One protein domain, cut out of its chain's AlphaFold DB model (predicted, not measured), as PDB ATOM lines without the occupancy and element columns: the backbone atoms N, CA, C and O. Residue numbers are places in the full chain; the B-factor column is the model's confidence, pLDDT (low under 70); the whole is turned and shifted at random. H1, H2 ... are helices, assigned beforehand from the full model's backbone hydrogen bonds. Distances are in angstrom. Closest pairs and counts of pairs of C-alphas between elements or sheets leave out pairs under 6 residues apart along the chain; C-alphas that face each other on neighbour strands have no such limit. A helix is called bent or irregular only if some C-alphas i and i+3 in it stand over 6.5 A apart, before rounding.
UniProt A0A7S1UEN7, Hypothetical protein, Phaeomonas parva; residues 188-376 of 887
ATOM      1  N   GLU A 188     -20.930  29.374  27.169       81.44
ATOM      2  CA  GLU A 188     -20.585  30.103  25.940       81.44
ATOM      3  C   GLU A 188     -20.675  31.626  26.130       81.44
ATOM      4  O   GLU A 188     -19.810  32.360  25.650       81.44
ATOM      5  N   PHE A 189     -21.659  32.110  26.893       79.56
ATOM      6  CA  PHE A 189     -21.768  33.522  27.263       79.56
ATOM      7  C   PHE A 189     -20.607  33.976  28.157       79.56
ATOM      8  O   PHE A 189     -19.971  34.989  27.870       79.56
ATOM      9  N   ILE A 190     -20.290  33.221  29.216       85.56
ATOM     10  CA  ILE A 190     -19.167  33.529  30.117       85.56
ATOM     11  C   ILE A 190     -17.845  33.506  29.347       85.56
ATOM     12  O   ILE A 190     -16.999  34.381  29.553       85.56
ATOM     13  N   LEU A 191     -17.666  32.534  28.452       86.88
ATOM     14  CA  LEU A 191     -16.514  32.460  27.562       86.88
ATOM     15  C   LEU A 191     -16.445  33.698  26.666       86.88
ATOM     16  O   LEU A 191     -15.389  34.313  26.567       86.88
ATOM     17  N   GLY A 192     -17.565  34.087  26.064       87.75
ATOM     18  CA  GLY A 192     -17.696  35.287  25.249       87.75
ATOM     19  C   GLY A 192     -17.269  36.567  25.972       87.75
ATOM     20  O   GLY A 192     -16.423  37.303  25.469       87.75
ATOM     21  N   GLU A 193     -17.786  36.793  27.180       87.31
ATOM     22  CA  GLU A 193     -17.426  37.942  28.025       87.31
ATOM     23  C   GLU A 193     -15.951  37.908  28.457       87.31
ATOM     24  O   GLU A 193     -15.273  38.932  28.468       87.31
ATOM     25  N   THR A 194     -15.423  36.721  28.769       89.62
ATOM     26  CA  THR A 194     -14.004  36.550  29.124       89.62
ATOM     27  C   THR A 194     -13.096  36.866  27.933       89.62
ATOM     28  O   THR A 194     -12.095  37.564  28.083       89.62
ATOM     29  N   LEU A 195     -13.464  36.411  26.733       92.44
ATOM     30  CA  LEU A 195     -12.752  36.735  25.497       92.44
ATOM     31  C   LEU A 195     -12.831  38.233  25.179       92.44
ATOM     32  O   LEU A 195     -11.826  38.805  24.764       92.44
ATOM     33  N   ALA A 196     -13.993  38.866  25.377       90.94
ATOM     34  CA  ALA A 196     -14.187  40.304  25.178       90.94
ATOM     35  C   ALA A 196     -13.280  41.128  26.093       90.94
ATOM     36  O   ALA A 196     -12.594  42.034  25.620       90.94
ATOM     37  N   PHE A 197     -13.216  40.755  27.372       90.44
ATOM     38  CA  PHE A 197     -12.317  41.362  28.345       90.44
ATOM     39  C   PHE A 197     -10.854  41.233  27.905       90.44
ATOM     40  O   PHE A 197     -10.186  42.239  27.690       90.44
ATOM     41  N   GLU A 198     -10.361  40.016  27.665       92.12
ATOM     42  CA  GLU A 198      -8.954  39.798  27.291       92.12
ATOM     43  C   GLU A 198      -8.572  40.465  25.961       92.12
ATOM     44  O   GLU A 198      -7.474  41.008  25.823       92.12
ATOM     45  N   ALA A 199      -9.486  40.469  24.987       93.69
ATOM     46  CA  ALA A 199      -9.293  41.178  23.732       93.69
ATOM     47  C   ALA A 199      -9.216  42.699  23.944       93.69
ATOM     48  O   ALA A 199      -8.389  43.354  23.311       93.69
ATOM     49  N   ALA A 200     -10.034  43.269  24.834       89.81
ATOM     50  CA  ALA A 200      -9.993  44.692  25.156       89.81
ATOM     51  C   ALA A 200      -8.673  45.092  25.835       89.81
ATOM     52  O   ALA A 200      -8.075  46.088  25.429       89.81
ATOM     53  N   PHE A 201      -8.177  44.290  26.786       89.81
ATOM     54  CA  PHE A 201      -6.871  44.513  27.425       89.81
ATOM     55  C   PHE A 201      -5.731  44.499  26.413       89.81
ATOM     56  O   PHE A 201      -4.964  45.456  26.343       89.81
ATOM     57  N   LEU A 202      -5.693  43.491  25.536       90.94
ATOM     58  CA  LEU A 202      -4.709  43.449  24.456       90.94
ATOM     59  C   LEU A 202      -4.732  44.736  23.614       90.94
ATOM     60  O   LEU A 202      -3.675  45.248  23.252       90.94
ATOM     61  N   MET A 203      -5.915  45.265  23.284       91.88
ATOM     62  CA  MET A 203      -6.011  46.497  22.497       91.88
ATOM     63  C   MET A 203      -5.515  47.731  23.259       91.88
ATOM     64  O   MET A 203      -4.909  48.605  22.638       91.88
ATOM     65  N   LEU A 204      -5.727  47.799  24.576       87.94
ATOM     66  CA  LEU A 204      -5.175  48.856  25.430       87.94
ATOM     67  C   LEU A 204      -3.646  48.783  25.496       87.94
ATOM     68  O   LEU A 204      -2.981  49.805  25.336       87.94
ATOM     69  N   ASP A 205      -3.083  47.585  25.637       87.25
ATOM     70  CA  ASP A 205      -1.633  47.384  25.661       87.25
ATOM     71  C   ASP A 205      -0.982  47.694  24.308       87.25
ATOM     72  O   ASP A 205       0.051  48.362  24.240       87.25
ATOM     73  N   VAL A 206      -1.613  47.279  23.204       91.12
ATOM     74  CA  VAL A 206      -1.166  47.641  21.852       91.12
ATOM     75  C   VAL A 206      -1.226  49.155  21.648       91.12
ATOM     76  O   VAL A 206      -0.304  49.720  21.058       91.12
ATOM     77  N   LYS A 207      -2.271  49.827  22.151       92.19
ATOM     78  CA  LYS A 207      -2.352  51.289  22.119       92.19
ATOM     79  C   LYS A 207      -1.203  51.918  22.906       92.19
ATOM     80  O   LYS A 207      -0.491  52.745  22.346       92.19
ATOM     81  N   ALA A 208      -0.981  51.500  24.150       87.62
ATOM     82  CA  ALA A 208       0.097  52.022  24.989       87.62
ATOM     83  C   ALA A 208       1.477  51.828  24.334       87.62
ATOM     84  O   ALA A 208       2.294  52.748  24.301       87.62
ATOM     85  N   ALA A 209       1.714  50.660  23.730       88.56
ATOM     86  CA  ALA A 209       2.935  50.380  22.987       88.56
ATOM     87  C   ALA A 209       3.113  51.314  21.774       88.56
ATOM     88  O   ALA A 209       4.226  51.772  21.518       88.56
ATOM     89  N   LEU A 210       2.045  51.620  21.028       93.56
ATOM     90  CA  LEU A 210       2.100  52.535  19.880       93.56
ATOM     91  C   LEU A 210       2.225  54.009  20.297       93.56
ATOM     92  O   LEU A 210       2.954  54.751  19.637       93.56
ATOM     93  N   ASP A 211       1.601  54.414  21.404       90.56
ATOM     94  CA  ASP A 211       1.792  55.739  22.005       90.56
ATOM     95  C   ASP A 211       3.267  55.934  22.417       90.56
ATOM     96  O   ASP A 211       3.838  57.010  22.234       90.56
ATOM     97  N   GLU A 212       3.924  54.881  22.918       89.75
ATOM     98  CA  GLU A 212       5.360  54.895  23.214       89.75
ATOM     99  C   GLU A 212       6.223  55.026  21.962       89.75
ATOM    100  O   GLU A 212       7.173  55.809  21.934       89.75
ATOM    101  N   VAL A 213       5.883  54.293  20.900       94.12
ATOM    102  CA  VAL A 213       6.564  54.425  19.609       94.12
ATOM    103  C   VAL A 213       6.464  55.867  19.112       94.12
ATOM    104  O   VAL A 213       7.466  56.472  18.729       94.12
ATOM    105  N   GLU A 214       5.266  56.443  19.146       94.69
ATOM    106  CA  GLU A 214       5.028  57.831  18.774       94.69
ATOM    107  C   GLU A 214       5.859  58.816  19.613       94.69
ATOM    108  O   GLU A 214       6.493  59.719  19.047       94.69
ATOM    109  N   ALA A 215       5.902  58.628  20.933       92.06
ATOM    110  CA  ALA A 215       6.705  59.445  21.837       92.06
ATOM    111  C   ALA A 215       8.200  59.360  21.490       92.06
ATOM    112  O   ALA A 215       8.839  60.395  21.290       92.06
ATOM    113  N   ALA A 216       8.738  58.151  21.309       88.69
ATOM    114  CA  ALA A 216      10.142  57.931  20.968       88.69
ATOM    115  C   ALA A 216      10.541  58.629  19.654       88.69
ATOM    116  O   ALA A 216      11.578  59.295  19.570       88.69
ATOM    117  N   TRP A 217       9.707  58.542  18.612       96.19
ATOM    118  CA  TRP A 217      10.002  59.200  17.333       96.19
ATOM    119  C   TRP A 217       9.821  60.718  17.372       96.19
ATOM    120  O   TRP A 217      10.522  61.434  16.649       96.19
ATOM    121  N   THR A 218       8.938  61.218  18.236       94.44
ATOM    122  CA  THR A 218       8.808  62.653  18.522       94.44
ATOM    123  C   THR A 218      10.067  63.174  19.218       94.44
ATOM    124  O   THR A 218      10.683  64.130  18.746       94.44
ATOM    125  N   GLU A 219      10.541  62.471  20.247       90.00
ATOM    126  CA  GLU A 219      11.776  62.797  20.966       90.00
ATOM    127  C   GLU A 219      13.014  62.756  20.060       90.00
ATOM    128  O   GLU A 219      13.869  63.643  20.130       90.00
ATOM    129  N   TYR A 220      13.093  61.785  19.145       91.56
ATOM    130  CA  TYR A 220      14.155  61.733  18.139       91.56
ATOM    131  C   TYR A 220      14.083  62.917  17.168       91.56
ATOM    132  O   TYR A 220      15.104  63.543  16.872       91.56
ATOM    133  N   LYS A 221      12.883  63.271  16.685       92.81
ATOM    134  CA  LYS A 221      12.682  64.434  15.803       92.81
ATOM    135  C   LYS A 221      13.121  65.740  16.464       92.81
ATOM    136  O   LYS A 221      13.645  66.622  15.778       92.81
ATOM    137  N   GLU A 222      12.918  65.851  17.768       92.00
ATOM    138  CA  GLU A 222      13.308  67.004  18.581       92.00
ATOM    139  C   GLU A 222      14.774  66.942  19.035       92.00
ATOM    140  O   GLU A 222      15.277  67.894  19.626       92.00
ATOM    141  N   GLY A 223      15.487  65.858  18.712       87.19
ATOM    142  CA  GLY A 223      16.902  65.682  19.022       87.19
ATOM    143  C   GLY A 223      17.187  65.355  20.488       87.19
ATOM    144  O   GLY A 223      18.342  65.458  20.896       87.19
ATOM    145  N   ARG A 224      16.166  64.967  21.265       86.56
ATOM    146  CA  ARG A 224      16.322  64.537  22.663       86.56
ATOM    147  C   ARG A 224      16.956  63.155  22.767       86.56
ATOM    148  O   ARG A 224      17.751  62.919  23.665       86.56
ATOM    149  N   ILE A 225      16.654  62.267  21.817       83.75
ATOM    150  CA  ILE A 225      17.154  60.886  21.820       83.75
ATOM    151  C   ILE A 225      17.797  60.526  20.483       83.75
ATOM    152  O   ILE A 225      17.532  61.144  19.452       83.75
ATOM    153  N   SER A 226      18.673  59.520  20.489       86.00
ATOM    154  CA  SER A 226      19.352  59.056  19.276       86.00
ATOM    155  C   SER A 226      18.452  58.165  18.409       86.00
ATOM    156  O   SER A 226      17.484  57.573  18.886       86.00
ATOM    157  N   LEU A 227      18.815  58.006  17.130       87.19
ATOM    158  CA  LEU A 227      18.131  57.086  16.209       87.19
ATOM    159  C   LEU A 227      18.144  55.635  16.723       87.19
ATOM    160  O   LEU A 227      17.152  54.924  16.592       87.19
ATOM    161  N   LEU A 228      19.264  55.208  17.320       86.00
ATOM    162  CA  LEU A 228      19.410  53.875  17.910       86.00
ATOM    163  C   LEU A 228      18.460  53.689  19.095       86.00
ATOM    164  O   LEU A 228      17.845  52.635  19.215       86.00
ATOM    165  N   CYS A 229      18.315  54.718  19.935       83.00
ATOM    166  CA  CYS A 229      17.415  54.689  21.082       83.00
ATOM    167  C   CYS A 229      15.954  54.570  20.638       83.00
ATOM    168  O   CYS A 229      15.271  53.636  21.044       83.00
ATOM    169  N   ALA A 230      15.497  55.443  19.733       87.25
ATOM    170  CA  ALA A 230      14.132  55.379  19.205       87.25
ATOM    171  C   ALA A 230      13.823  54.016  18.560       87.25
ATOM    172  O   ALA A 230      12.747  53.447  18.758       87.25
ATOM    173  N   ALA A 231      14.793  53.451  17.834       91.25
ATOM    174  CA  ALA A 231      14.648  52.135  17.228       91.25
ATOM    175  C   ALA A 231      14.614  50.996  18.255       91.25
ATOM    176  O   ALA A 231      13.814  50.076  18.097       91.25
ATOM    177  N   ALA A 232      15.426  51.062  19.313       85.31
ATOM    178  CA  ALA A 232      15.442  50.065  20.381       85.31
ATOM    179  C   ALA A 232      14.126  50.065  21.173       85.31
ATOM    180  O   ALA A 232      13.582  48.995  21.441       85.31
ATOM    181  N   LEU A 233      13.572  51.245  21.465       85.06
ATOM    182  CA  LEU A 233      12.255  51.374  22.098       85.06
ATOM    183  C   LEU A 233      11.148  50.829  21.210       85.06
ATOM    184  O   LEU A 233      10.337  50.023  21.655       85.06
ATOM    185  N   THR A 234      11.180  51.173  19.924       94.06
ATOM    186  CA  THR A 234      10.216  50.627  18.967       94.06
ATOM    187  C   THR A 234      10.323  49.099  18.875       94.06
ATOM    188  O   THR A 234       9.304  48.412  18.849       94.06
ATOM    189  N   ASN A 235      11.538  48.538  18.895       93.06
ATOM    190  CA  ASN A 235      11.738  47.089  18.941       93.06
ATOM    191  C   ASN A 235      11.148  46.467  20.213       93.06
ATOM    192  O   ASN A 235      10.483  45.439  20.121       93.06
ATOM    193  N   ALA A 236      11.365  47.083  21.378       86.31
ATOM    194  CA  ALA A 236      10.819  46.611  22.648       86.31
ATOM    195  C   ALA A 236       9.282  46.603  22.635       86.31
ATOM    196  O   ALA A 236       8.685  45.590  22.998       86.31
ATOM    197  N   CYS A 237       8.649  47.670  22.137       90.00
ATOM    198  CA  CYS A 237       7.195  47.750  21.975       90.00
ATOM    199  C   CYS A 237       6.655  46.652  21.048       90.00
ATOM    200  O   CYS A 237       5.669  45.992  21.371       90.00
ATOM    201  N   VAL A 238       7.319  46.407  19.914       94.25
ATOM    202  CA  VAL A 238       6.900  45.373  18.954       94.25
ATOM    203  C   VAL A 238       7.080  43.962  19.518       94.25
ATOM    204  O   VAL A 238       6.184  43.136  19.371       94.25
ATOM    205  N   LEU A 239       8.189  43.686  20.209       89.62
ATOM    206  CA  LEU A 239       8.415  42.399  20.879       89.62
ATOM    207  C   LEU A 239       7.428  42.170  22.030       89.62
ATOM    208  O   LEU A 239       7.006  41.039  22.265       89.62
ATOM    209  N   HIS A 240       7.056  43.226  22.756       88.38
ATOM    210  CA  HIS A 240       6.025  43.153  23.787       88.38
ATOM    211  C   HIS A 240       4.673  42.779  23.167       88.38
ATOM    212  O   HIS A 240       4.088  41.769  23.559       88.38
ATOM    213  N   ALA A 241       4.252  43.497  22.122       88.75
ATOM    214  CA  ALA A 241       3.037  43.182  21.376       88.75
ATOM    215  C   ALA A 241       3.060  41.760  20.787       88.75
ATOM    216  O   ALA A 241       2.045  41.069  20.807       88.75
ATOM    217  N   GLU A 242       4.214  41.280  20.310       93.94
ATOM    218  CA  GLU A 242       4.376  39.905  19.827       93.94
ATOM    219  C   GLU A 242       4.154  38.863  20.924       93.94
ATOM    220  O   GLU A 242       3.419  37.894  20.709       93.94
ATOM    221  N   ARG A 243       4.753  39.055  22.103       91.50
ATOM    222  CA  ARG A 243       4.579  38.145  23.246       91.50
ATOM    223  C   ARG A 243       3.132  38.112  23.706       91.50
ATOM    224  O   ARG A 243       2.602  37.031  23.940       91.50
ATOM    225  N   MET A 244       2.495  39.275  23.793       89.81
ATOM    226  CA  MET A 244       1.090  39.397  24.165       89.81
ATOM    227  C   MET A 244       0.164  38.722  23.158       89.81
ATOM    228  O   MET A 244      -0.670  37.906  23.541       89.81
ATOM    229  N   ALA A 245       0.355  39.005  21.868       90.38
ATOM    230  CA  ALA A 245      -0.410  38.386  20.796       90.38
ATOM    231  C   ALA A 245      -0.245  36.861  20.798       90.38
ATOM    232  O   ALA A 245      -1.230  36.138  20.699       90.38
ATOM    233  N   SER A 246       0.987  36.374  20.965       91.44
ATOM    234  CA  SER A 246       1.285  34.940  21.002       91.44
ATOM    235  C   SER A 246       0.690  34.264  22.237       91.44
ATOM    236  O   SER A 246       0.168  33.158  22.135       91.44
ATOM    237  N   ALA A 247       0.741  34.920  23.402       91.75
ATOM    238  CA  ALA A 247       0.128  34.418  24.629       91.75
ATOM    239  C   ALA A 247      -1.400  34.347  24.501       91.75
ATOM    240  O   ALA A 247      -1.999  33.341  24.884       91.75
ATOM    241  N   LEU A 248      -2.017  35.375  23.912       91.50
ATOM    242  CA  LEU A 248      -3.452  35.401  23.661       91.50
ATOM    243  C   LEU A 248      -3.868  34.344  22.634       91.50
ATOM    244  O   LEU A 248      -4.833  33.634  22.874       91.50
ATOM    245  N   GLU A 249      -3.135  34.191  21.528       92.12
ATOM    246  CA  GLU A 249      -3.410  33.172  20.506       92.12
ATOM    247  C   GLU A 249      -3.241  31.751  21.070       92.12
ATOM    248  O   GLU A 249      -4.047  30.870  20.781       92.12
ATOM    249  N   ALA A 250      -2.229  31.527  21.916       92.44
ATOM    250  CA  ALA A 250      -2.013  30.239  22.573       92.44
ATOM    251  C   ALA A 250      -3.133  29.896  23.566       92.44
ATOM    252  O   ALA A 250      -3.562  28.744  23.634       92.44
ATOM    253  N   LYS A 251      -3.614  30.890  24.324       93.50
ATOM    254  CA  LYS A 251      -4.716  30.724  25.280       93.50
ATOM    255  C   LYS A 251      -6.068  30.595  24.574       93.50
ATOM    256  O   LYS A 251      -6.884  29.760  24.951       93.50
ATOM    257  N   HIS A 252      -6.267  31.387  23.523       94.12
ATOM    258  CA  HIS A 252      -7.506  31.519  22.768       94.12
ATOM    259  C   HIS A 252      -7.221  31.485  21.261       94.12
ATOM    260  O   HIS A 252      -7.190  32.535  20.612       94.12
ATOM    261  N   PRO A 253      -7.114  30.291  20.644       92.50
ATOM    262  CA  PRO A 253      -6.822  30.145  19.209       92.50
ATOM    263  C   PRO A 253      -7.826  30.845  18.279       92.50
ATOM    264  O   PRO A 253      -7.563  31.071  17.097       92.50
ATOM    265  N   ARG A 254      -9.005  31.194  18.809       89.88
ATOM    266  CA  ARG A 254     -10.040  31.974  18.121       89.88
ATOM    267  C   ARG A 254      -9.600  33.418  17.852       89.88
ATOM    268  O   ARG A 254     -10.005  33.970  16.830       89.88
ATOM    269  N   LEU A 255      -8.751  34.000  18.700       92.50
ATOM    270  CA  LEU A 255      -8.261  35.386  18.643       92.50
ATOM    271  C   LEU A 255      -6.985  35.529  17.790       92.50
ATOM    272  O   LEU A 255      -6.039  36.216  18.154       92.50
ATOM    273  N   ASN A 256      -6.964  34.885  16.624       88.75
ATOM    274  CA  ASN A 256      -5.789  34.793  15.745       88.75
ATOM    275  C   ASN A 256      -5.638  35.936  14.722       88.75
ATOM    276  O   ASN A 256      -4.728  35.916  13.895       88.75
ATOM    277  N   SER A 257      -6.536  36.921  14.725       90.25
ATOM    278  CA  SER A 257      -6.460  38.079  13.828       90.25
ATOM    279  C   SER A 257      -6.954  39.340  14.522       90.25
ATOM    280  O   SER A 257      -7.872  39.281  15.341       90.25
ATOM    281  N   LEU A 258      -6.388  40.492  14.148       90.38
ATOM    282  CA  LEU A 258      -6.786  41.787  14.701       90.38
ATOM    283  C   LEU A 258      -8.287  42.048  14.517       90.38
ATOM    284  O   LEU A 258      -8.947  42.491  15.448       90.38
ATOM    285  N   ALA A 259      -8.844  41.718  13.350       90.12
ATOM    286  CA  ALA A 259     -10.266  41.913  13.082       90.12
ATOM    287  C   ALA A 259     -11.158  41.096  14.037       90.12
ATOM    288  O   ALA A 259     -12.194  41.588  14.479       90.12
ATOM    289  N   ARG A 260     -10.752  39.871  14.412       92.88
ATOM    290  CA  ARG A 260     -11.462  39.089  15.438       92.88
ATOM    291  C   ARG A 260     -11.276  39.665  16.837       92.88
ATOM    292  O   ARG A 260     -12.264  39.774  17.553       92.88
ATOM    293  N   VAL A 261     -10.053  40.058  17.203       95.00
ATOM    294  CA  VAL A 261      -9.772  40.715  18.491       95.00
ATOM    295  C   VAL A 261     -10.635  41.968  18.638       95.00
ATOM    296  O   VAL A 261     -11.338  42.104  19.627       95.00
ATOM    297  N   MET A 262     -10.679  42.836  17.626       91.88
ATOM    298  CA  MET A 262     -11.506  44.043  17.645       91.88
ATOM    299  C   MET A 262     -13.006  43.743  17.661       91.88
ATOM    300  O   MET A 262     -13.747  44.403  18.386       91.88
ATOM    301  N   CYS A 263     -13.460  42.755  16.885       93.75
ATOM    302  CA  CYS A 263     -14.856  42.320  16.894       93.75
ATOM    303  C   CYS A 263     -15.287  41.872  18.294       93.75
ATOM    304  O   CYS A 263     -16.336  42.286  18.777       93.75
ATOM    305  N   ILE A 264     -14.462  41.076  18.966       95.31
ATOM    306  CA  ILE A 264     -14.767  40.564  20.301       95.31
ATOM    307  C   ILE A 264     -14.606  41.654  21.371       95.31
ATOM    308  O   ILE A 264     -15.475  41.781  22.224       95.31
ATOM    309  N   ALA A 265     -13.575  42.496  21.294       93.56
ATOM    310  CA  ALA A 265     -13.352  43.581  22.251       93.56
ATOM    311  C   ALA A 265     -14.455  44.652  22.212       93.56
ATOM    312  O   ALA A 265     -14.902  45.122  23.255       93.56
ATOM    313  N   HIS A 266     -14.899  45.047  21.011       91.50
ATOM    314  CA  HIS A 266     -15.746  46.238  20.836       91.50
ATOM    315  C   HIS A 266     -17.153  45.945  20.332       91.50
ATOM    316  O   HIS A 266     -18.048  46.762  20.528       91.50
ATOM    317  N   LEU A 267     -17.370  44.794  19.693       93.50
ATOM    318  CA  LEU A 267     -18.639  44.433  19.053       93.50
ATOM    319  C   LEU A 267     -19.253  43.161  19.656       93.50
ATOM    320  O   LEU A 267     -20.108  42.539  19.026       93.50
ATOM    321  N   MET A 268     -18.884  42.786  20.889       94.62
ATOM    322  CA  MET A 268     -19.409  41.592  21.571       94.62
ATOM    323  C   MET A 268     -20.943  41.566  21.626       94.62
ATOM    324  O   MET A 268     -21.582  40.532  21.420       94.62
ATOM    325  N   ARG A 269     -21.565  42.732  21.820       91.44
ATOM    326  CA  ARG A 269     -23.024  42.871  21.769       91.44
ATOM    327  C   ARG A 269     -23.591  42.512  20.395       91.44
ATOM    328  O   ARG A 269     -24.603  41.824  20.314       91.44
ATOM    329  N   ALA A 270     -22.938  42.932  19.315       93.31
ATOM    330  CA  ALA A 270     -23.354  42.544  17.974       93.31
ATOM    331  C   ALA A 270     -23.157  41.042  17.735       93.31
ATOM    332  O   ALA A 270     -23.993  40.411  17.089       93.31
ATOM    333  N   VAL A 271     -22.100  40.446  18.300       95.19
ATOM    334  CA  VAL A 271     -21.853  38.998  18.228       95.19
ATOM    335  C   VAL A 271     -22.967  38.219  18.929       95.19
ATOM    336  O   VAL A 271     -23.607  37.391  18.287       95.19
ATOM    337  N   THR A 272     -23.272  38.529  20.191       91.44
ATOM    338  CA  THR A 272     -24.352  37.867  20.954       91.44
ATOM    339  C   THR A 272     -25.723  38.046  20.298       91.44
ATOM    340  O   THR A 272     -26.506  37.099  20.196       91.44
ATOM    341  N   MET A 273     -26.014  39.241  19.773       90.38
ATOM    342  CA  MET A 273     -27.253  39.486  19.038       90.38
ATOM    343  C   MET A 273     -27.319  38.691  17.733       90.38
ATOM    344  O   MET A 273     -28.365  38.117  17.444       90.38
ATOM    345  N   THR A 274     -26.230  38.616  16.964       93.94
ATOM    346  CA  THR A 274     -26.160  37.821  15.723       93.94
ATOM    347  C   THR A 274     -26.335  36.334  16.011       93.94
ATOM    348  O   THR A 274     -27.107  35.661  15.331       93.94
ATOM    349  N   GLN A 275     -25.669  35.840  17.056       93.50
ATOM    350  CA  GLN A 275     -25.774  34.466  17.538       93.50
ATOM    351  C   GLN A 275     -27.233  34.104  17.832       93.50
ATOM    352  O   GLN A 275     -27.755  33.125  17.300       93.50
ATOM    353  N   SER A 276     -27.912  34.955  18.609       88.06
ATOM    354  CA  SER A 276     -29.323  34.788  18.945       88.06
ATOM    355  C   SER A 276     -30.197  34.871  17.692       88.06
ATOM    356  O   SER A 276     -30.954  33.938  17.414       88.06
ATOM    357  N   LEU A 277     -30.108  35.962  16.922       89.50
ATOM    358  CA  LEU A 277     -30.982  36.232  15.777       89.50
ATOM    359  C   LEU A 277     -30.913  35.125  14.724       89.50
ATOM    360  O   LEU A 277     -31.962  34.684  14.267       89.50
ATOM    361  N   LEU A 278     -29.713  34.635  14.410       92.88
ATOM    362  CA  LEU A 278     -29.500  33.635  13.362       92.88
ATOM    363  C   LEU A 278     -29.482  32.191  13.873       92.88
ATOM    364  O   LEU A 278     -29.416  31.265  13.062       92.88
ATOM    365  N   ASN A 279     -29.517  31.989  15.194       89.44
ATOM    366  CA  ASN A 279     -29.354  30.686  15.838       89.44
ATOM    367  C   ASN A 279     -28.097  29.944  15.333       89.44
ATOM    368  O   ASN A 279     -28.162  28.804  14.871       89.44
ATOM    369  N   VAL A 280     -26.956  30.637  15.353       93.50
ATOM    370  CA  VAL A 280     -25.637  30.102  14.970       93.50
ATOM    371  C   VAL A 280     -24.732  30.002  16.196       93.50
ATOM    372  O   VAL A 280     -24.989  30.664  17.193       93.50
ATOM    373  N   GLY A 281     -23.661  29.205  16.139       91.50
ATOM    374  CA  GLY A 281     -22.653  29.175  17.210       91.50
ATOM    375  C   GLY A 281     -21.840  30.474  17.294       91.50
ATOM    376  O   GLY A 281     -21.761  31.219  16.310       91.50
ATOM    377  N   PHE A 282     -21.202  30.723  18.443       92.81
ATOM    378  CA  PHE A 282     -20.431  31.943  18.704       92.81
ATOM    379  C   PHE A 282     -19.391  32.249  17.617       92.81
ATOM    380  O   PHE A 282     -19.369  33.358  17.095       92.81
ATOM    381  N   ASP A 283     -18.601  31.258  17.191       93.38
ATOM    382  CA  ASP A 283     -17.562  31.447  16.166       93.38
ATOM    383  C   ASP A 283     -18.131  31.929  14.821       93.38
ATOM    384  O   ASP A 283     -17.556  32.804  14.171       93.38
ATOM    385  N   THR A 284     -19.280  31.384  14.407       95.25
ATOM    386  CA  THR A 284     -19.964  31.796  13.174       95.25
ATOM    387  C   THR A 284     -20.530  33.204  13.316       95.25
ATOM    388  O   THR A 284     -20.413  33.997  12.385       95.25
ATOM    389  N   ALA A 285     -21.097  33.543  14.479       95.56
ATOM    390  CA  ALA A 285     -21.563  34.896  14.763       95.56
ATOM    391  C   ALA A 285     -20.403  35.905  14.748       95.56
ATOM    392  O   ALA A 285     -20.509  36.932  14.084       95.56
ATOM    393  N   THR A 286     -19.277  35.602  15.403       94.75
ATOM    394  CA  THR A 286     -18.067  36.437  15.381       94.75
ATOM    395  C   THR A 286     -17.553  36.632  13.961       94.75
ATOM    396  O   THR A 286     -17.220  37.750  13.585       94.75
ATOM    397  N   ASP A 287     -17.502  35.571  13.153       93.31
ATOM    398  CA  ASP A 287     -17.077  35.665  11.755       93.31
ATOM    399  C   ASP A 287     -18.020  36.537  10.918       93.31
ATOM    400  O   ASP A 287     -17.539  37.352  10.137       93.31
ATOM    401  N   ILE A 288     -19.339  36.413  11.106       93.50
ATOM    402  CA  ILE A 288     -20.327  37.267  10.433       93.50
ATOM    403  C   ILE A 288     -20.119  38.732  10.825       93.50
ATOM    404  O   ILE A 288     -20.002  39.586   9.949       93.50
ATOM    405  N   VAL A 289     -20.037  39.033  12.126       93.44
ATOM    406  CA  VAL A 289     -19.844  40.408  12.609       93.44
ATOM    407  C   VAL A 289     -18.515  40.974  12.123       93.44
ATOM    408  O   VAL A 289     -18.485  42.105  11.651       93.44
ATOM    409  N   ARG A 290     -17.434  40.189  12.171       91.81
ATOM    410  CA  ARG A 290     -16.121  40.575  11.645       91.81
ATOM    411  C   ARG A 290     -16.192  40.906  10.158       91.81
ATOM    412  O   ARG A 290     -15.729  41.973   9.767       91.81
ATOM    413  N   ASP A 291     -16.727  40.000   9.342       88.38
ATOM    414  CA  ASP A 291     -16.716  40.159   7.887       88.38
ATOM    415  C   ASP A 291     -17.629  41.319   7.453       88.38
ATOM    416  O   ASP A 291     -17.309  42.038   6.512       88.38
ATOM    417  N   VAL A 292     -18.730  41.562   8.172       86.94
ATOM    418  CA  VAL A 292     -19.611  42.714   7.931       86.94
ATOM    419  C   VAL A 292     -18.977  44.029   8.402       86.94
ATOM    420  O   VAL A 292     -19.054  45.025   7.689       86.94
ATOM    421  N   ALA A 293     -18.356  44.057   9.585       84.75
ATOM    422  CA  ALA A 293     -17.804  45.284  10.163       84.75
ATOM    423  C   ALA A 293     -16.485  45.723   9.505       84.75
ATOM    424  O   ALA A 293     -16.221  46.921   9.393       84.75
ATOM    425  N   PHE A 294     -15.654  44.767   9.079       82.62
ATOM    426  CA  PHE A 294     -14.296  45.022   8.584       82.62
ATOM    427  C   PHE A 294     -14.066  44.581   7.125       82.62
ATOM    428  O   PHE A 294     -13.008  44.879   6.566       82.62
ATOM    429  N   GLY A 295     -15.051  43.934   6.494       77.62
ATOM    430  CA  GLY A 295     -14.983  43.406   5.127       77.62
ATOM    431  C   GLY A 295     -14.429  41.978   5.047       77.62
ATOM    432  O   GLY A 295     -13.678  41.537   5.920       77.62
ATOM    433  N   ASP A 296     -14.768  41.254   3.972       67.88
ATOM    434  CA  ASP A 296     -14.121  39.973   3.658       67.88
ATOM    435  C   ASP A 296     -12.709  40.244   3.101       67.88
ATOM    436  O   ASP A 296     -12.573  40.902   2.063       67.88
ATOM    437  N   PRO A 297     -11.642  39.719   3.735       55.16
ATOM    438  CA  PRO A 297     -10.275  39.877   3.239       55.16
ATOM    439  C   PRO A 297     -10.060  39.325   1.819       55.16
ATOM    440  O   PRO A 297      -9.065  39.671   1.185       55.16
ATOM    441  N   LYS A 298     -10.944  38.454   1.313       57.31
ATOM    442  CA  LYS A 298     -10.846  37.857  -0.026       57.31
ATOM    443  C   LYS A 298     -11.523  38.670  -1.123       57.31
ATOM    444  O   LYS A 298     -11.274  38.378  -2.296       57.31
ATOM    445  N   ASP A 299     -12.366  39.649  -0.796       52.44
ATOM    446  CA  ASP A 299     -13.234  40.255  -1.803       52.44
ATOM    447  C   ASP A 299     -12.500  41.330  -2.625       52.44
ATOM    448  O   ASP A 299     -12.492  42.527  -2.349       52.44
ATOM    449  N   THR A 300     -11.845  40.864  -3.691       40.06
ATOM    450  CA  THR A 300     -11.134  41.662  -4.705       40.06
ATOM    451  C   THR A 300     -12.029  42.593  -5.537       40.06
ATOM    452  O   THR A 300     -11.510  43.424  -6.285       40.06
ATOM    453  N   VAL A 301     -13.357  42.466  -5.449       37.12
ATOM    454  CA  VAL A 301     -14.303  43.094  -6.392       37.12
ATOM    455  C   VAL A 301     -14.572  44.576  -6.084       37.12
ATOM    456  O   VAL A 301     -14.964  45.329  -6.974       37.12
ATOM    457  N   MET A 302     -14.269  45.053  -4.877       40.72
ATOM    458  CA  MET A 302     -14.609  46.424  -4.460       40.72
ATOM    459  C   MET A 302     -13.567  47.493  -4.844       40.72
ATOM    460  O   MET A 302     -13.804  48.682  -4.649       40.72
ATOM    461  N   ASN A 303     -12.448  47.108  -5.469       37.84
ATOM    462  CA  ASN A 303     -11.375  48.032  -5.874       37.84
ATOM    463  C   ASN A 303     -11.675  48.866  -7.139       37.84
ATOM    464  O   ASN A 303     -10.868  49.718  -7.502       37.84
ATOM    465  N   ALA A 304     -12.787  48.630  -7.845       35.09
ATOM    466  CA  ALA A 304     -13.005  49.222  -9.169       35.09
ATOM    467  C   ALA A 304     -13.931  50.454  -9.211       35.09
ATOM    468  O   ALA A 304     -13.890  51.175 -10.205       35.09
ATOM    469  N   VAL A 305     -14.765  50.714  -8.192       31.97
ATOM    470  CA  VAL A 305     -15.928  51.619  -8.370       31.97
ATOM    471  C   VAL A 305     -15.836  52.967  -7.641       31.97
ATOM    472  O   VAL A 305     -16.563  53.885  -7.999       31.97
ATOM    473  N   ALA A 306     -14.884  53.203  -6.737       34.50
ATOM    474  CA  ALA A 306     -14.710  54.546  -6.178       34.50
ATOM    475  C   ALA A 306     -13.236  54.894  -5.994       34.50
ATOM    476  O   ALA A 306     -12.531  54.268  -5.212       34.50
ATOM    477  N   GLY A 307     -12.776  55.955  -6.661       38.28
ATOM    478  CA  GLY A 307     -11.484  56.603  -6.404       38.28
ATOM    479  C   GLY A 307     -11.409  57.307  -5.040       38.28
ATOM    480  O   GLY A 307     -10.792  58.363  -4.931       38.28
ATOM    481  N   ALA A 308     -12.066  56.761  -4.016       37.09
ATOM    482  CA  ALA A 308     -12.121  57.295  -2.670       37.09
ATOM    483  C   ALA A 308     -11.308  56.395  -1.735       37.09
ATOM    484  O   ALA A 308     -11.456  55.177  -1.734       37.09
ATOM    485  N   ARG A 309     -10.465  57.035  -0.926       48.50
ATOM    486  CA  ARG A 309      -9.695  56.486   0.198       48.50
ATOM    487  C   ARG A 309     -10.619  55.979   1.323       48.50
ATOM    488  O   ARG A 309     -10.543  56.449   2.448       48.50
ATOM    489  N   GLN A 310     -11.574  55.108   1.018       49.53
ATOM    490  CA  GLN A 310     -12.512  54.578   2.004       49.53
ATOM    491  C   GLN A 310     -11.957  53.282   2.591       49.53
ATOM    492  O   GLN A 310     -11.674  52.330   1.865       49.53
ATOM    493  N   ILE A 311     -11.808  53.252   3.916       49.66
ATOM    494  CA  ILE A 311     -11.589  52.019   4.676       49.66
ATOM    495  C   ILE A 311     -12.835  51.145   4.498       49.66
ATOM    496  O   ILE A 311     -13.949  51.664   4.416       49.66
ATOM    497  N   ASN A 312     -12.699  49.822   4.535       54.50
ATOM    498  CA  ASN A 312     -13.864  48.929   4.567       54.50
ATOM    499  C   ASN A 312     -14.829  49.248   5.734       54.50
ATOM    500  O   ASN A 312     -16.038  49.159   5.557       54.50
ATOM    501  N   GLY A 313     -14.337  49.749   6.876       45.16
ATOM    502  CA  GLY A 313     -15.188  50.248   7.972       45.16
ATOM    503  C   GLY A 313     -16.000  51.508   7.621       45.16
ATOM    504  O   GLY A 313     -17.086  51.724   8.158       45.16
ATOM    505  N   THR A 314     -15.546  52.314   6.655       48.94
ATOM    506  CA  THR A 314     -16.291  53.466   6.123       48.94
ATOM    507  C   THR A 314     -17.545  53.020   5.362       48.94
ATOM    508  O   THR A 314     -18.525  53.762   5.332       48.94
ATOM    509  N   GLN A 315     -17.582  51.794   4.820       55.72
ATOM    510  CA  GLN A 315     -18.789  51.252   4.180       55.72
ATOM    511  C   GLN A 315     -19.926  51.063   5.178       55.72
ATOM    512  O   GLN A 315     -21.075  51.263   4.815       55.72
ATOM    513  N   VAL A 316     -19.626  50.760   6.444       55.03
ATOM    514  CA  VAL A 316     -20.638  50.633   7.499       55.03
ATOM    515  C   VAL A 316     -21.257  51.990   7.849       55.03
ATOM    516  O   VAL A 316     -22.467  52.092   8.049       55.03
ATOM    517  N   PHE A 317     -20.447  53.052   7.851       54.34
ATOM    518  CA  PHE A 317     -20.922  54.429   8.009       54.34
ATOM    519  C   PHE A 317     -21.782  54.864   6.811       54.34
ATOM    520  O   PHE A 317     -22.876  55.395   6.992       54.34
ATOM    521  N   VAL A 318     -21.330  54.553   5.590       55.34
ATOM    522  CA  VAL A 318     -22.097  54.773   4.355       55.34
ATOM    523  C   VAL A 318     -23.391  53.959   4.363       55.34
ATOM    524  O   VAL A 318     -24.422  54.496   3.988       55.34
ATOM    525  N   LEU A 319     -23.382  52.715   4.847       53.69
ATOM    526  CA  LEU A 319     -24.556  51.849   4.971       53.69
ATOM    527  C   LEU A 319     -25.549  52.397   5.996       53.69
ATOM    528  O   LEU A 319     -26.730  52.503   5.681       53.69
ATOM    529  N   LYS A 320     -25.102  52.791   7.195       63.38
ATOM    530  CA  LYS A 320     -25.987  53.367   8.220       63.38
ATOM    531  C   LYS A 320     -26.642  54.652   7.719       63.38
ATOM    532  O   LYS A 320     -27.849  54.819   7.891       63.38
ATOM    533  N   GLU A 321     -25.877  55.521   7.065       61.09
ATOM    534  CA  GLU A 321     -26.381  56.813   6.608       61.09
ATOM    535  C   GLU A 321     -27.180  56.720   5.297       61.09
ATOM    536  O   GLU A 321     -28.188  57.408   5.150       61.09
ATOM    537  N   ALA A 322     -26.846  55.783   4.404       53.84
ATOM    538  CA  ALA A 322     -27.677  55.408   3.257       53.84
ATOM    539  C   ALA A 322     -29.033  54.838   3.698       53.84
ATOM    540  O   ALA A 322     -30.079  55.283   3.222       53.84
ATOM    541  N   LEU A 323     -29.026  53.905   4.659       57.00
ATOM    542  CA  LEU A 323     -30.241  53.304   5.217       57.00
ATOM    543  C   LEU A 323     -31.089  54.327   5.984       57.00
ATOM    544  O   LEU A 323     -32.315  54.212   6.005       57.00
ATOM    545  N   ARG A 324     -30.461  55.334   6.607       66.38
ATOM    546  CA  ARG A 324     -31.155  56.392   7.350       66.38
ATOM    547  C   ARG A 324     -31.748  57.472   6.443       66.38
ATOM    548  O   ARG A 324     -32.863  57.920   6.711       66.38
ATOM    549  N   LEU A 325     -31.009  57.939   5.438       52.47
ATOM    550  CA  LEU A 325     -31.388  59.131   4.674       52.47
ATOM    551  C   LEU A 325     -32.261  58.821   3.454       52.47
ATOM    552  O   LEU A 325     -33.073  59.668   3.082       52.47
ATOM    553  N   TYR A 326     -32.134  57.640   2.837       54.81
ATOM    554  CA  TYR A 326     -32.765  57.381   1.542       54.81
ATOM    555  C   TYR A 326     -33.115  55.902   1.304       54.81
ATOM    556  O   TYR A 326     -32.371  55.194   0.620       54.81
ATOM    557  N   PRO A 327     -34.285  55.419   1.762       58.75
ATOM    558  CA  PRO A 327     -34.822  54.151   1.280       58.75
ATOM    559  C   PRO A 327     -35.150  54.266  -0.224       58.75
ATOM    560  O   PRO A 327     -36.218  54.745  -0.597       58.75
ATOM    561  N   GLY A 328     -34.214  53.857  -1.093       60.44
ATOM    562  CA  GLY A 328     -34.442  53.656  -2.533       60.44
ATOM    563  C   GLY A 328     -33.657  54.524  -3.533       60.44
ATOM    564  O   GLY A 328     -33.955  54.439  -4.722       60.44
ATOM    565  N   SER A 329     -32.678  55.344  -3.123       55.06
ATOM    566  CA  SER A 329     -32.123  56.381  -4.026       55.06
ATOM    567  C   SER A 329     -30.818  56.052  -4.769       55.06
ATOM    568  O   SER A 329     -30.482  56.786  -5.696       55.06
ATOM    569  N   PHE A 330     -30.079  54.986  -4.429       73.31
ATOM    570  CA  PHE A 330     -28.789  54.689  -5.079       73.31
ATOM    571  C   PHE A 330     -28.623  53.191  -5.403       73.31
ATOM    572  O   PHE A 330     -28.396  52.392  -4.494       73.31
ATOM    573  N   PRO A 331     -28.683  52.792  -6.692       77.19
ATOM    574  CA  PRO A 331     -28.522  51.398  -7.120       77.19
ATOM    575  C   PRO A 331     -27.217  50.734  -6.652       77.19
ATOM    576  O   PRO A 331     -27.195  49.537  -6.380       77.19
ATOM    577  N   GLU A 332     -26.131  51.504  -6.532       73.62
ATOM    578  CA  GLU A 332     -24.829  50.999  -6.073       73.62
ATOM    579  C   GLU A 332     -24.850  50.578  -4.596       73.62
ATOM    580  O   GLU A 332     -24.278  49.549  -4.241       73.62
ATOM    581  N   GLN A 333     -25.561  51.320  -3.742       73.19
ATOM    582  CA  GLN A 333     -25.673  51.013  -2.311       73.19
ATOM    583  C   GLN A 333     -26.544  49.776  -2.070       73.19
ATOM    584  O   GLN A 333     -26.208  48.944  -1.228       73.19
ATOM    585  N   GLU A 334     -27.618  49.601  -2.846       79.00
ATOM    586  CA  GLU A 334     -28.449  48.393  -2.761       79.00
ATOM    587  C   GLU A 334     -27.660  47.147  -3.191       79.00
ATOM    588  O   GLU A 334     -27.787  46.094  -2.572       79.00
ATOM    589  N   MET A 335     -26.779  47.262  -4.192       79.94
ATOM    590  CA  MET A 335     -25.903  46.160  -4.605       79.94
ATOM    591  C   MET A 335     -24.924  45.750  -3.492       79.94
ATOM    592  O   MET A 335     -24.708  44.556  -3.271       79.94
ATOM    593  N   GLN A 336     -24.358  46.722  -2.770       77.19
ATOM    594  CA  GLN A 336     -23.480  46.470  -1.622       77.19
ATOM    595  C   GLN A 336     -24.239  45.803  -0.474       77.19
ATOM    596  O   GLN A 336     -23.779  44.797   0.068       77.19
ATOM    597  N   LEU A 337     -25.436  46.304  -0.161       81.69
ATOM    598  CA  LEU A 337     -26.323  45.724   0.844       81.69
ATOM    599  C   LEU A 337     -26.689  44.273   0.496       81.69
ATOM    600  O   LEU A 337     -26.564  43.387   1.336       81.69
ATOM    601  N   GLN A 338     -27.054  44.006  -0.760       85.38
ATOM    602  CA  GLN A 338     -27.328  42.653  -1.251       85.38
ATOM    603  C   GLN A 338     -26.090  41.752  -1.196       85.38
ATOM    604  O   GLN A 338     -26.209  40.554  -0.943       85.38
ATOM    605  N   SER A 339     -24.890  42.289  -1.432       85.12
ATOM    606  CA  SER A 339     -23.645  41.530  -1.272       85.12
ATOM    607  C   SER A 339     -23.414  41.129   0.187       85.12
ATOM    608  O   SER A 339     -23.167  39.958   0.466       85.12
ATOM    609  N   ALA A 340     -23.590  42.065   1.124       85.12
ATOM    610  CA  ALA A 340     -23.458  41.803   2.556       85.12
ATOM    611  C   ALA A 340     -24.533  40.829   3.076       85.12
ATOM    612  O   ALA A 340     -24.208  39.893   3.806       85.12
ATOM    613  N   CYS A 341     -25.794  40.965   2.650       88.94
ATOM    614  CA  CYS A 341     -26.841  39.996   2.988       88.94
ATOM    615  C   CYS A 341     -26.510  38.597   2.448       88.94
ATOM    616  O   CYS A 341     -26.635  37.617   3.182       88.94
ATOM    617  N   ARG A 342     -26.018  38.488   1.203       90.44
ATOM    618  CA  ARG A 342     -25.573  37.202   0.636       90.44
ATOM    619  C   ARG A 342     -24.439  36.577   1.442       90.44
ATOM    620  O   ARG A 342     -24.461  35.367   1.642       90.44
ATOM    621  N   LEU A 343     -23.494  37.376   1.933       90.00
ATOM    622  CA  LEU A 343     -22.417  36.906   2.805       90.00
ATOM    623  C   LEU A 343     -22.962  36.342   4.129       90.00
ATOM    624  O   LEU A 343     -22.581  35.241   4.530       90.00
ATOM    625  N   ILE A 344     -23.894  37.051   4.780       92.00
ATOM    626  CA  ILE A 344     -24.558  36.580   6.008       92.00
ATOM    627  C   ILE A 344     -25.292  35.262   5.739       92.00
ATOM    628  O   ILE A 344     -25.091  34.290   6.462       92.00
ATOM    629  N   MET A 345     -26.082  35.196   4.665       95.00
ATOM    630  CA  MET A 345     -26.821  33.990   4.276       95.00
ATOM    631  C   MET A 345     -25.891  32.833   3.884       95.00
ATOM    632  O   MET A 345     -26.213  31.676   4.124       95.00
ATOM    633  N   GLN A 346     -24.710  33.105   3.323       94.44
ATOM    634  CA  GLN A 346     -23.719  32.067   3.030       94.44
ATOM    635  C   GLN A 346     -23.151  31.444   4.314       94.44
ATOM    636  O   GLN A 346     -22.894  30.240   4.354       94.44
ATOM    637  N   ARG A 347     -22.943  32.253   5.358       94.25
ATOM    638  CA  ARG A 347     -22.454  31.799   6.672       94.25
ATOM    639  C   ARG A 347     -23.563  31.193   7.538       94.25
ATOM    640  O   ARG A 347     -23.274  30.326   8.358       94.25
ATOM    641  N   ALA A 348     -24.806  31.620   7.334       96.44
ATOM    642  CA  ALA A 348     -26.003  31.133   8.011       96.44
ATOM    643  C   ALA A 348     -27.091  30.771   6.977       96.44
ATOM    644  O   ALA A 348     -28.022  31.551   6.777       96.44
ATOM    645  N   PRO A 349     -27.005  29.600   6.312       96.88
ATOM    646  CA  PRO A 349     -27.919  29.215   5.224       96.88
ATOM    647  C   PRO A 349     -29.402  29.142   5.607       96.88
ATOM    648  O   PRO A 349     -30.267  29.182   4.738       96.88
ATOM    649  N   GLN A 350     -29.697  29.014   6.901       94.38
ATOM    650  CA  GLN A 350     -31.049  29.022   7.458       94.38
ATOM    651  C   GLN A 350     -31.671  30.424   7.562       94.38
ATOM    652  O   GLN A 350     -32.868  30.530   7.811       94.38
ATOM    653  N   CYS A 351     -30.865  31.478   7.416       95.25
ATOM    654  CA  CYS A 351     -31.273  32.869   7.559       95.25
ATOM    655  C   CYS A 351     -32.083  33.334   6.341       95.25
ATOM    656  O   CYS A 351     -31.671  33.144   5.192       95.25
ATOM    657  N   SER A 352     -33.222  33.978   6.588       94.94
ATOM    658  CA  SER A 352     -33.969  34.698   5.556       94.94
ATOM    659  C   SER A 352     -33.275  36.007   5.160       94.94
ATOM    660  O   SER A 352     -32.471  36.568   5.902       94.94
ATOM    661  N   GLU A 353     -33.606  36.547   3.987       93.06
ATOM    662  CA  GLU A 353     -33.045  37.830   3.540       93.06
ATOM    663  C   GLU A 353     -33.408  38.992   4.487       93.06
ATOM    664  O   GLU A 353     -32.598  39.893   4.705       93.06
ATOM    665  N   GLU A 354     -34.601  38.955   5.090       90.31
ATOM    666  CA  GLU A 354     -35.052  39.947   6.075       90.31
ATOM    667  C   GLU A 354     -34.231  39.864   7.371       90.31
ATOM    668  O   GLU A 354     -33.710  40.880   7.827       90.31
ATOM    669  N   GLU A 355     -34.011  38.658   7.908       89.81
ATOM    670  CA  GLU A 355     -33.146  38.442   9.080       89.81
ATOM    671  C   GLU A 355     -31.698  38.876   8.809       89.81
ATOM    672  O   GLU A 355     -31.063  39.494   9.667       89.81
ATOM    673  N   ALA A 356     -31.175  38.611   7.606       89.75
ATOM    674  CA  ALA A 356     -29.845  39.062   7.207       89.75
ATOM    675  C   ALA A 356     -29.757  40.596   7.186       89.75
ATOM    676  O   ALA A 356     -28.768  41.164   7.656       89.75
ATOM    677  N   ARG A 357     -30.802  41.275   6.694       86.94
ATOM    678  CA  ARG A 357     -30.888  42.743   6.662       86.94
ATOM    679  C   ARG A 357     -30.967  43.336   8.072       86.94
ATOM    680  O   ARG A 357     -30.297  44.333   8.344       86.94
ATOM    681  N   ASP A 358     -31.722  42.707   8.969       86.50
ATOM    682  CA  ASP A 358     -31.833  43.110  10.376       86.50
ATOM    683  C   ASP A 358     -30.496  42.970  11.118       86.50
ATOM    684  O   ASP A 358     -30.068  43.893  11.820       86.50
ATOM    685  N   VAL A 359     -29.800  41.844  10.930       89.56
ATOM    686  CA  VAL A 359     -28.459  41.617  11.488       89.56
ATOM    687  C   VAL A 359     -27.465  42.635  10.940       89.56
ATOM    688  O   VAL A 359     -26.724  43.238  11.714       89.56
ATOM    689  N   LEU A 360     -27.485  42.887   9.632       88.44
ATOM    690  CA  LEU A 360     -26.624  43.876   8.993       88.44
ATOM    691  C   LEU A 360     -26.846  45.284   9.562       88.44
ATOM    692  O   LEU A 360     -25.882  45.965   9.906       88.44
ATOM    693  N   TYR A 361     -28.104  45.708   9.726       84.44
ATOM    694  CA  TYR A 361     -28.435  47.002  10.328       84.44
ATOM    695  C   TYR A 361     -27.950  47.105  11.778       84.44
ATOM    696  O   TYR A 361     -27.410  48.133  12.191       84.44
ATOM    697  N   MET A 362     -28.121  46.033  12.552       89.56
ATOM    698  CA  MET A 362     -27.674  45.961  13.940       89.56
ATOM    699  C   MET A 362     -26.146  46.058  14.044       89.56
ATOM    700  O   MET A 362     -25.653  46.917  14.779       89.56
ATOM    701  N   ILE A 363     -25.404  45.263  13.261       88.75
ATOM    702  CA  ILE A 363     -23.934  45.313  13.220       88.75
ATOM    703  C   ILE A 363     -23.483  46.711  12.816       88.75
ATOM    704  O   ILE A 363     -22.590  47.279  13.448       88.75
ATOM    705  N   ALA A 364     -24.127  47.297  11.803       83.06
ATOM    706  CA  ALA A 364     -23.780  48.626  11.338       83.06
ATOM    707  C   ALA A 364     -24.012  49.697  12.408       83.06
ATOM    708  O   ALA A 364     -23.182  50.587  12.604       83.06
ATOM    709  N   SER A 365     -25.124  49.595  13.137       81.81
ATOM    710  CA  SER A 365     -25.433  50.513  14.225       81.81
ATOM    711  C   SER A 365     -24.397  50.439  15.342       81.81
ATOM    712  O   SER A 365     -23.888  51.495  15.720       81.81
ATOM    713  N   GLU A 366     -24.081  49.235  15.832       86.38
ATOM    714  CA  GLU A 366     -23.130  49.027  16.935       86.38
ATOM    715  C   GLU A 366     -21.707  49.419  16.514       86.38
ATOM    716  O   GLU A 366     -21.015  50.103  17.258       86.38
ATOM    717  N   THR A 367     -21.292  49.088  15.287       83.44
ATOM    718  CA  THR A 367     -19.981  49.487  14.747       83.44
ATOM    719  C   THR A 367     -19.832  51.005  14.726       83.44
ATOM    720  O   THR A 367     -18.816  51.527  15.176       83.44
ATOM    721  N   VAL A 368     -20.851  51.736  14.260       78.69
ATOM    722  CA  VAL A 368     -20.814  53.205  14.278       78.69
ATOM    723  C   VAL A 368     -20.853  53.746  15.705       78.69
ATOM    724  O   VAL A 368     -20.150  54.696  16.003       78.69
ATOM    725  N   GLU A 369     -21.660  53.175  16.594       81.00
ATOM    726  CA  GLU A 369     -21.752  53.652  17.980       81.00
ATOM    727  C   GLU A 369     -20.445  53.452  18.761       81.00
ATOM    728  O   GLU A 369     -20.098  54.287  19.591       81.00
ATOM    729  N   ARG A 370     -19.721  52.361  18.489       82.44
ATOM    730  CA  ARG A 370     -18.522  51.967  19.239       82.44
ATOM    731  C   ARG A 370     -17.216  52.438  18.624       82.44
ATOM    732  O   ARG A 370     -16.283  52.726  19.363       82.44
ATOM    733  N   LEU A 371     -17.125  52.451  17.295       79.44
ATOM    734  CA  LEU A 371     -15.869  52.723  16.599       79.44
ATOM    735  C   LEU A 371     -15.841  54.092  15.930       79.44
ATOM    736  O   LEU A 371     -14.744  54.610  15.739       79.44
ATOM    737  N   ALA A 372     -16.989  54.675  15.555       70.75
ATOM    738  CA  ALA A 372     -16.963  55.956  14.858       70.75
ATOM    739  C   ALA A 372     -16.362  57.046  15.755       70.75
ATOM    740  O   ALA A 372     -16.635  57.062  16.958       70.75
ATOM    741  N   PRO A 373     -15.580  57.974  15.175       62.81
ATOM    742  CA  PRO A 373     -15.076  59.129  15.896       62.81
ATOM    743  C   PRO A 373     -16.247  59.940  16.439       62.81
ATOM    744  O   PRO A 373     -16.944  60.645  15.710       62.81
ATOM    745  N   ILE A 374     -16.489  59.806  17.741       61.16
ATOM    746  CA  ILE A 374     -17.279  60.771  18.488       61.16
ATOM    747  C   ILE A 374     -16.373  61.990  18.622       61.16
ATOM    748  O   ILE A 374     -15.257  61.863  19.129       61.16
ATOM    749  N   GLU A 375     -16.830  63.154  18.149       58.25
ATOM    750  CA  GLU A 375     -16.120  64.421  18.342       58.25
ATOM    751  C   GLU A 375     -15.669  64.511  19.815       58.25
ATOM    752  O   GLU A 375     -16.511  64.550  20.717       58.25
ATOM    753  N   ASN A 376     -14.347  64.525  20.046       55.81
ATOM    754  CA  ASN A 376     -13.655  64.573  21.349       55.81
ATOM    755  C   ASN A 376     -13.338  63.246  22.088       55.81
ATOM    756  O   ASN A 376     -13.154  63.292  23.306       55.81
TER     757      ASN A 376
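AT A GLANCE: This is residues 188 to 376 of the 887 residues of the protein "Hypothetical protein" of Phaeomonas parva (UniProt A0A7S1UEN7). A long helical hairpin, H1 and H2, reaches out as an arm from a head of shorter, mostly crossed helices, H3b, H4, H6, H7 and H8. H3a sits between arm and head, packed on H1 and H4, and the short H5 lies in a loop at the side of the head, touching no helix. The printed part has 189 residues with eight named helices, H1 to H8 along the chain, and no named strand; its class is all helix. It is only just compact, close to loose, with a radius of gyration of the C-alphas of 19.4 A, and spans 59 by 41 by 32 A.

HOW THE PARTS SIT: H1, residues 188 to 221, and H2, residues 227 to 251, form a hairpin at a shallow tilt of 6 degrees, opposite ways; their closest C-alphas, of Ala 216 and Ala 230, are 5.1 A apart. H3, residues 258 to 278, was assigned as one helix by its hydrogen bonds but is bent, with C-alphas 266 and 269 8.1 A apart; its arms H3a, residues 258 to 266, and H3b, residues 269 to 278, stand about perpendicular at 84 degrees. H1 touches H3a with residues 192 to 203 alone, closest at the C-alphas of Ala 196 and Ala 265, 4.5 A. H4, residues 282 to 294, and H8, residues 353 to 371, are the hub, touching four helices each. H3a touches H4 about perpendicular at 77 degrees, closest at the C-alphas of Cys 263 and Arg 290, 5.7 A. H3b touches H8 at a shallow tilt of 4 degrees, opposite ways, closest at the C-alphas of Ala 270 and Ile 363, 5.5 A. H7, residues 331 to 347, touches H8 about perpendicular at 79 degrees, with residues 353 to 360 of H8 alone, closest at the C-alphas of Cys 341 and Ala 356, 5.3 A. H6, residues 312 to 325, touches H8 with residues 316 to 320 alone, closest at the C-alphas of Val 316 and Ala 364, 5.4 A. H5, residues 300 to 304, is only just irregular, with C-alphas 301 and 304 6.9 A apart. Every O i to N i+4 pair is within hydrogen-bond range in H1, H2, H3a, H3b, H4, H7 and H8, against 8 of 10 in H6 and 0 of 1 in H5, where O i to N i+3 gives 0 of 2.

IN THESE COORDINATES: H1 begins at C-alpha 188 (-20.585, 30.103, 25.940) and is 48.9 A long; H2 is 36.0 A. H8, 26.2 A, ends at C-alpha 371 (-15.869, 52.723, 16.599). H7 measures 24.7 A and H6 20.3 A.

THE WHOLE: The C-alphas farthest apart, of Gly 223 and Gln 350, are 61.5 A apart. The printed part has no cut, and no link is long. Residues 324 to 329, of which 324 and 325 belong to H6, stand free. Mean pLDDT of the printed part is 81.6; residues 296 to 329 and 373 to 376 are under 70.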